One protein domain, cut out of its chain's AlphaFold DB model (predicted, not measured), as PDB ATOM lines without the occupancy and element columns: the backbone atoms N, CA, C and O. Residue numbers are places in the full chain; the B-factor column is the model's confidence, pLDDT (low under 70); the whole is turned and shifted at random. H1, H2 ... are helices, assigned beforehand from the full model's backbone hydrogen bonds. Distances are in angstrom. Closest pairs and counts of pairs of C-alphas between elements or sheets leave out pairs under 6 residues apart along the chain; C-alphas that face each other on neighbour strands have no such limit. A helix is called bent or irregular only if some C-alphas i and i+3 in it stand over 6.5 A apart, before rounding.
ATOM      1  N   ASN A   2      50.220   9.556  87.982       76.62
ATOM      2  CA  ASN A   2      51.446   9.436  87.189       76.62
ATOM      3  C   ASN A   2      51.534   8.019  86.586       76.62
ATOM      4  O   ASN A   2      51.486   7.045  87.330       76.62
ATOM      5  N   HIS A   3      51.641   7.910  85.259       84.19
ATOM      6  CA  HIS A   3      51.721   6.632  84.532       84.19
ATOM      7  C   HIS A   3      53.166   6.161  84.280       84.19
ATOM      8  O   HIS A   3      53.385   5.216  83.524       84.19
ATOM      9  N   SER A   4      54.167   6.779  84.910       79.25
ATOM     10  CA  SER A   4      55.575   6.376  84.781       79.25
ATOM     11  C   SER A   4      55.840   4.919  85.190       79.25
ATOM     12  O   SER A   4      56.768   4.302  84.678       79.25
ATOM     13  N   ALA A   5      55.002   4.341  86.056       74.62
ATOM     14  CA  ALA A   5      55.114   2.954  86.518       74.62
ATOM     15  C   ALA A   5      54.604   1.899  85.511       74.62
ATOM     16  O   ALA A   5      54.853   0.707  85.690       74.62
ATOM     17  N   VAL A   6      53.920   2.305  84.432       77.38
ATOM     18  CA  VAL A   6      53.322   1.378  83.444       77.38
ATOM     19  C   VAL A   6      54.393   0.720  82.546       77.38
ATOM     20  O   VAL A   6      54.100  -0.186  81.773       77.38
ATOM     21  N   ILE A   7      55.663   1.122  82.677       71.88
ATOM     22  CA  ILE A   7      56.804   0.482  81.996       71.88
ATOM     23  C   ILE A   7      57.027  -0.951  82.518       71.88
ATOM     24  O   ILE A   7      57.426  -1.826  81.753       71.88
ATOM     25  N   SER A   8      56.730  -1.205  83.796       77.38
ATOM     26  CA  SER A   8      56.945  -2.502  84.459       77.38
ATOM     27  C   SER A   8      55.670  -3.147  85.014       77.38
ATOM     28  O   SER A   8      55.723  -4.286  85.471       77.38
ATOM     29  N   ALA A   9      54.534  -2.445  84.994       82.56
ATOM     30  CA  ALA A   9      53.261  -2.910  85.545       82.56
ATOM     31  C   ALA A   9      52.138  -2.907  84.491       82.56
ATOM     32  O   ALA A   9      52.149  -2.105  83.557       82.56
ATOM     33  N   THR A  10      51.156  -3.801  84.645       88.19
ATOM     34  CA  THR A  10      49.948  -3.832  83.801       88.19
ATOM     35  C   THR A  10      48.955  -2.758  84.235       88.19
ATOM     36  O   THR A  10      48.968  -2.315  85.380       88.19
ATOM     37  N   CYS A  11      48.042  -2.355  83.347       89.69
ATOM     38  CA  CYS A  11      47.016  -1.366  83.692       89.69
ATOM     39  C   CYS A  11      46.180  -1.824  84.904       89.69
ATOM     40  O   CYS A  11      45.866  -1.038  85.800       89.69
ATOM     41  N   GLU A  12      45.877  -3.123  84.958       89.00
ATOM     42  CA  GLU A  12      45.089  -3.765  86.013       89.00
ATOM     43  C   GLU A  12      45.721  -3.632  87.411       89.00
ATOM     44  O   GLU A  12      44.991  -3.618  88.396       89.00
ATOM     45  N   SER A  13      47.047  -3.476  87.543       89.38
ATOM     46  CA  SER A  13      47.685  -3.395  88.869       89.38
ATOM     47  C   SER A  13      47.193  -2.202  89.695       89.38
ATOM     48  O   SER A  13      47.141  -2.279  90.920       89.38
ATOM     49  N   CYS A  14      46.805  -1.115  89.019       89.81
ATOM     50  CA  CYS A  14      46.287   0.108  89.637       89.81
ATOM     51  C   CYS A  14      44.809   0.363  89.292       89.81
ATOM     52  O   CYS A  14      44.088   0.973  90.075       89.81
ATOM     53  N   HIS A  15      44.321  -0.121  88.146       90.56
ATOM     54  CA  HIS A  15      42.942   0.082  87.673       90.56
ATOM     55  C   HIS A  15      42.006  -1.104  87.984       90.56
ATOM     56  O   HIS A  15      41.050  -1.378  87.256       90.56
ATOM     57  N   ASN A  16      42.261  -1.801  89.094       90.06
ATOM     58  CA  ASN A  16      41.485  -2.954  89.582       90.06
ATOM     59  C   ASN A  16      40.245  -2.589  90.421       90.06
ATOM     60  O   ASN A  16      39.551  -3.477  90.904       90.06
ATOM     61  N   GLY A  17      39.968  -1.299  90.630       91.75
ATOM     62  CA  GLY A  17      38.851  -0.829  91.459       91.75
ATOM     63  C   GLY A  17      39.233  -0.406  92.878       91.75
ATOM     64  O   GLY A  17      38.545   0.439  93.450       91.75
ATOM     65  N   ALA A  18      40.356  -0.891  93.419       93.38
ATOM     66  CA  ALA A  18      40.784  -0.570  94.784       93.38
ATOM     67  C   ALA A  18      41.187   0.907  94.953       93.38
ATOM     68  O   ALA A  18      41.026   1.484  96.023       93.38
ATOM     69  N   TYR A  19      41.664   1.537  93.877       91.88
ATOM     70  CA  TYR A  19      42.171   2.912  93.882       91.88
ATOM     71  C   TYR A  19      41.167   3.937  93.329       91.88
ATOM     72  O   TYR A  19      41.544   5.064  93.000       91.88
ATOM     73  N   THR A  20      39.883   3.579  93.231       91.50
ATOM     74  CA  THR A  20      38.826   4.487  92.740       91.50
ATOM     75  C   THR A  20      38.660   5.720  93.626       91.50
ATOM     76  O   THR A  20      38.490   6.823  93.111       91.50
ATOM     77  N   SER A  21      38.836   5.573  94.942       92.50
ATOM     78  CA  SER A  21      38.881   6.687  95.904       92.50
ATOM     79  C   SER A  21      40.053   7.649  95.674       92.50
ATOM     80  O   SER A  21      39.977   8.816  96.041       92.50
ATOM     81  N   SER A  22      41.126   7.177  95.032       90.00
ATOM     82  CA  SER A  22      42.300   7.973  94.643       90.00
ATOM     83  C   SER A  22      42.200   8.511  93.206       90.00
ATOM     84  O   SER A  22      43.184   9.002  92.654       90.00
ATOM     85  N   GLY A  23      41.025   8.399  92.577       87.62
ATOM     86  CA  GLY A  23      40.761   8.881  91.222       87.62
ATOM     87  C   GLY A  23      41.191   7.932  90.098       87.62
ATOM     88  O   GLY A  23      41.169   8.334  88.934       87.62
ATOM     89  N   ALA A  24      41.578   6.686  90.399       88.81
ATOM     90  CA  ALA A  24      41.822   5.690  89.360       88.81
ATOM     91  C   ALA A  24      40.492   5.221  88.755       88.81
ATOM     92  O   ALA A  24      39.566   4.829  89.464       88.81
ATOM     93  N   GLN A  25      40.397   5.223  87.428       88.31
ATOM     94  CA  GLN A  25      39.257   4.622  86.740       88.31
ATOM     95  C   GLN A  25      39.299   3.098  86.891       88.31
ATOM     96  O   GLN A  25      40.374   2.509  86.986       88.31
ATOM     97  N   ALA A  26      38.141   2.456  86.891       88.94
ATOM     98  CA  ALA A  26      38.029   1.006  86.912       88.94
ATOM     99  C   ALA A  26      37.041   0.555  85.838       88.94
ATOM    100  O   ALA A  26      36.264   1.357  85.313       88.94
ATOM    101  N   LYS A  27      37.067  -0.740  85.518       90.62
ATOM    102  CA  LYS A  27      36.096  -1.329  84.595       90.62
ATOM    103  C   LYS A  27      34.675  -1.118  85.145       90.62
ATOM    104  O   LYS A  27      34.423  -1.500  86.288       90.62
ATOM    105  N   PRO A  28      33.744  -0.545  84.363       89.56
ATOM    106  CA  PRO A  28      32.347  -0.493  84.766       89.56
ATOM    107  C   PRO A  28      31.749  -1.905  84.797       89.56
ATOM    108  O   PRO A  28      32.257  -2.825  84.152       89.56
ATOM    109  N   ILE A  29      30.631  -2.067  85.507       89.00
ATOM    110  CA  ILE A  29      29.971  -3.371  85.693       89.00
ATOM    111  C   ILE A  29      29.586  -4.053  84.370       89.00
ATOM    112  O   ILE A  29      29.528  -5.274  84.283       89.00
ATOM    113  N   ASN A  30      29.353  -3.260  83.325       89.88
ATOM    114  CA  ASN A  30      28.984  -3.704  81.987       89.88
ATOM    115  C   ASN A  30      30.158  -3.686  80.987       89.88
ATOM    116  O   ASN A  30      29.948  -3.662  79.774       89.88
ATOM    117  N   HIS A  31      31.401  -3.702  81.464       91.75
ATOM    118  CA  HIS A  31      32.570  -3.948  80.621       91.75
ATOM    119  C   HIS A  31      32.572  -5.393  80.083       91.75
ATOM    120  O   HIS A  31      32.090  -6.310  80.749       91.75
ATOM    121  N   ILE A  32      33.152  -5.625  78.900       88.81
ATOM    122  CA  ILE A  32      33.339  -6.983  78.359       88.81
ATOM    123  C   ILE A  32      34.288  -7.767  79.284       88.81
ATOM    124  O   ILE A  32      35.410  -7.313  79.512       88.81
ATOM    125  N   PRO A  33      33.911  -8.931  79.836       86.19
ATOM    126  CA  PRO A  33      34.778  -9.647  80.762       86.19
ATOM    127  C   PRO A  33      36.093 -10.046  80.086       86.19
ATOM    128  O   PRO A  33      36.107 -10.842  79.149       86.19
ATOM    129  N   THR A  34      37.216  -9.518  80.573       85.31
ATOM    130  CA  THR A  34      38.545  -9.778  79.992       85.31
ATOM    131  C   THR A  34      38.942 -11.250  80.099       85.31
ATOM    132  O   THR A  34      39.659 -11.759  79.240       85.31
ATOM    133  N   ALA A  35      38.412 -11.969  81.094       82.12
ATOM    134  CA  ALA A  35      38.565 -13.416  81.230       82.12
ATOM    135  C   ALA A  35      38.016 -14.196  80.019       82.12
ATOM    136  O   ALA A  35      38.597 -15.210  79.645       82.12
ATOM    137  N   LEU A  36      36.956 -13.705  79.364       77.88
ATOM    138  CA  LEU A  36      36.391 -14.345  78.167       77.88
ATOM    139  C   LEU A  36      37.284 -14.177  76.929       77.88
ATOM    140  O   LEU A  36      37.160 -14.945  75.985       77.88
ATOM    141  N   VAL A  37      38.195 -13.199  76.938       76.69
ATOM    142  CA  VAL A  37      39.123 -12.896  75.831       76.69
ATOM    143  C   VAL A  37      40.586 -13.178  76.203       76.69
ATOM    144  O   VAL A  37      41.515 -12.557  75.685       76.69
ATOM    145  N   GLY A  38      40.810 -14.129  77.113       78.88
ATOM    146  CA  GLY A  38      42.149 -14.609  77.464       78.88
ATOM    147  C   GLY A  38      42.959 -13.647  78.335       78.88
ATOM    148  O   GLY A  38      44.181 -13.602  78.207       78.88
ATOM    149  N   GLY A  39      42.296 -12.852  79.181       82.62
ATOM    150  CA  GLY A  39      42.951 -12.029  80.205       82.62
ATOM    151  C   GLY A  39      43.845 -10.923  79.642       82.62
ATOM    152  O   GLY A  39      44.853 -10.575  80.253       82.62
ATOM    153  N   LYS A  40      43.514 -10.402  78.456       86.25
ATOM    154  CA  LYS A  40      44.296  -9.357  77.782       86.25
ATOM    155  C   LYS A  40      44.346  -8.072  78.620       86.25
ATOM    156  O   LYS A  40      43.347  -7.672  79.217       86.25
ATOM    157  N   ASP A  41      45.509  -7.419  78.618       88.56
ATOM    158  CA  ASP A  41      45.713  -6.107  79.242       88.56
ATOM    159  C   ASP A  41      44.891  -5.017  78.531       88.56
ATOM    160  O   ASP A  41      44.561  -5.146  77.351       88.56
ATOM    161  N   CYS A  42      44.587  -3.918  79.225       89.75
ATOM    162  CA  CYS A  42      43.640  -2.902  78.754       89.75
ATOM    163  C   CYS A  42      44.020  -2.318  77.383       89.75
ATOM    164  O   CYS A  42      43.150  -2.109  76.538       89.75
ATOM    165  N   LYS A  43      45.324  -2.133  77.130       87.44
ATOM    166  CA  LYS A  43      45.872  -1.621  75.859       87.44
ATOM    167  C   LYS A  43      45.648  -2.534  74.652       87.44
ATOM    168  O   LYS A  43      45.787  -2.092  73.517       87.44
ATOM    169  N   ALA A  44      45.342  -3.813  74.875       87.25
ATOM    170  CA  ALA A  44      45.049  -4.740  73.786       87.25
ATOM    171  C   ALA A  44      43.702  -4.427  73.121       87.25
ATOM    172  O   ALA A  44      43.527  -4.713  71.940       87.25
ATOM    173  N   CYS A  45      42.771  -3.838  73.876       89.31
ATOM    174  CA  CYS A  45      41.467  -3.429  73.372       89.31
ATOM    175  C   CYS A  45      41.377  -1.914  73.210       89.31
ATOM    176  O   CYS A  45      40.887  -1.457  72.186       89.31
ATOM    177  N   HIS A  46      41.847  -1.132  74.181       90.38
ATOM    178  CA  HIS A  46      41.747   0.325  74.167       90.38
ATOM    179  C   HIS A  46      42.993   0.961  73.564       90.38
ATOM    180  O   HIS A  46      44.094   0.823  74.093       90.38
ATOM    181  N   THR A  47      42.817   1.704  72.473       88.69
ATOM    182  CA  THR A  47      43.936   2.348  71.764       88.69
ATOM    183  C   THR A  47      44.273   3.735  72.309       88.69
ATOM    184  O   THR A  47      45.154   4.407  71.781       88.69
ATOM    185  N   SER A  48      43.554   4.194  73.333       86.69
ATOM    186  CA  SER A  48      43.757   5.485  73.979       86.69
ATOM    187  C   SER A  48      43.576   5.354  75.487       86.69
ATOM    188  O   SER A  48      42.689   4.648  75.960       86.69
ATOM    189  N   THR A  49      44.411   6.069  76.234       83.56
ATOM    190  CA  THR A  49      44.300   6.246  77.689       83.56
ATOM    191  C   THR A  49      43.558   7.531  78.064       83.56
ATOM    192  O   THR A  49      43.235   7.738  79.229       83.56
ATOM    193  N   ALA A  50      43.278   8.395  77.081       83.56
ATOM    194  CA  ALA A  50      42.485   9.610  77.255       83.56
ATOM    195  C   ALA A  50      40.991   9.364  76.989       83.56
ATOM    196  O   ALA A  50      40.139  10.011  77.590       83.56
ATOM    197  N   SER A  51      40.672   8.415  76.102       85.50
ATOM    198  CA  SER A  51      39.302   8.006  75.803       85.50
ATOM    199  C   SER A  51      39.191   6.488  75.740       85.50
ATOM    200  O   SER A  51      39.724   5.846  74.837       85.50
ATOM    201  N   TRP A  52      38.428   5.922  76.671       86.81
ATOM    202  CA  TRP A  52      38.181   4.483  76.749       86.81
ATOM    203  C   TRP A  52      37.113   3.993  75.757       86.81
ATOM    204  O   TRP A  52      36.860   2.797  75.673       86.81
ATOM    205  N   SER A  53      36.481   4.880  74.982       84.81
ATOM    206  CA  SER A  53      35.503   4.478  73.960       84.81
ATOM    207  C   SER A  53      36.152   4.007  72.659       84.81
ATOM    208  O   SER A  53      35.541   3.242  71.913       84.81
ATOM    209  N   THR A  54      37.393   4.420  72.381       85.75
ATOM    210  CA  THR A  54      38.135   3.951  71.209       85.75
ATOM    211  C   THR A  54      38.723   2.581  71.506       85.75
ATOM    212  O   THR A  54      39.673   2.448  72.283       85.75
ATOM    213  N   MET A  55      38.134   1.555  70.898       86.94
ATOM    214  CA  MET A  55      38.536   0.178  71.129       86.94
ATOM    215  C   MET A  55      38.524  -0.662  69.854       86.94
ATOM    216  O   MET A  55      37.801  -0.364  68.904       86.94
ATOM    217  N   LYS A  56      39.325  -1.726  69.848       84.38
ATOM    218  CA  LYS A  56      39.346  -2.749  68.807       84.38
ATOM    219  C   LYS A  56      39.201  -4.120  69.458       84.38
ATOM    220  O   LYS A  56      40.012  -4.496  70.300       84.38
ATOM    221  N   MET A  57      38.173  -4.865  69.055       81.94
ATOM    222  CA  MET A  57      38.014  -6.257  69.469       81.94
ATOM    223  C   MET A  57      38.906  -7.173  68.626       81.94
ATOM    224  O   MET A  57      39.035  -6.976  67.416       81.94
ATOM    225  N   ASP A  58      39.494  -8.179  69.270       78.62
ATOM    226  CA  ASP A  58      40.261  -9.242  68.623       78.62
ATOM    227  C   ASP A  58      39.505 -10.574  68.734       78.62
ATOM    228  O   ASP A  58      39.259 -11.070  69.833       78.62
ATOM    229  N   HIS A  59      39.149 -11.160  67.589       79.81
ATOM    230  CA  HIS A  59      38.432 -12.435  67.508       79.81
ATOM    231  C   HIS A  59      39.356 -13.655  67.357       79.81
ATOM    232  O   HIS A  59      38.854 -14.776  67.323       79.81
ATOM    233  N   ASN A  60      40.685 -13.488  67.292       74.31
ATOM    234  CA  ASN A  60      41.630 -14.559  66.930       74.31
ATOM    235  C   ASN A  60      41.603 -15.801  67.845       74.31
ATOM    236  O   ASN A  60      42.148 -16.833  67.471       74.31
ATOM    237  N   ASN A  61      40.974 -15.726  69.024       73.69
ATOM    238  CA  ASN A  61      40.869 -16.840  69.975       73.69
ATOM    239  C   ASN A  61      39.419 -17.216  70.330       73.69
ATOM    240  O   ASN A  61      39.193 -17.935  71.300       73.69
ATOM    241  N   ILE A  62      38.430 -16.736  69.568       78.44
ATOM    242  CA  ILE A  62      37.009 -17.028  69.795       78.44
ATOM    243  C   ILE A  62      36.488 -17.896  68.648       78.44
ATOM    244  O   ILE A  62      36.078 -17.400  67.602       78.44
TER     245      ILE A  62
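Overview. This is residues 2 to 62 of the 115 residues of an uncharacterized protein of Thiobacillus sp (UniProt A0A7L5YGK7). What does the model look like? It has little regular structure: two long looping stretches, residues 8 to 33, folding back near residues 19 to 23, and residues 38 to 62, folding back near residues 48 to 51, with a tiny helix, H1 or H2, before each. What is its size? The printed part has 61 residues, of which 8 are in the two named helices, H1 then H2, with no named strand; the class is all helix. It is compact, with a radius of gyration of the C-alphas of 12.1 A and spans of 35 by 26 by 19 A.

Arrangement. Do the helices meet? H1, residues 4 to 7, and H2, residues 34 to 37, are apart. What do their backbones show? Both are too short for an O i to N i+4 pair; of one O i to N i+3 pair each, 0 is within hydrogen-bond range in H1 and 1 in H2.

Along the chain. Where is H1? C-alpha 4 is at (55.575, 6.376, 84.781), 6.6 A from C-alpha 7; H1 is irregular, but only just. Where does H2 end? C-alpha 37 is at (39.123, -12.896, 75.831), 5.2 A from C-alpha 34.

Size, cuts and confidence. How far does it reach? The two C-alphas farthest apart, of Ser 21 and Asn 60, are 36.0 A apart. Is it continuous? The printed part has no cut, and H1 to H2 is a long link of 26 residues. Is confidence low anywhere? No printed residue is under 70.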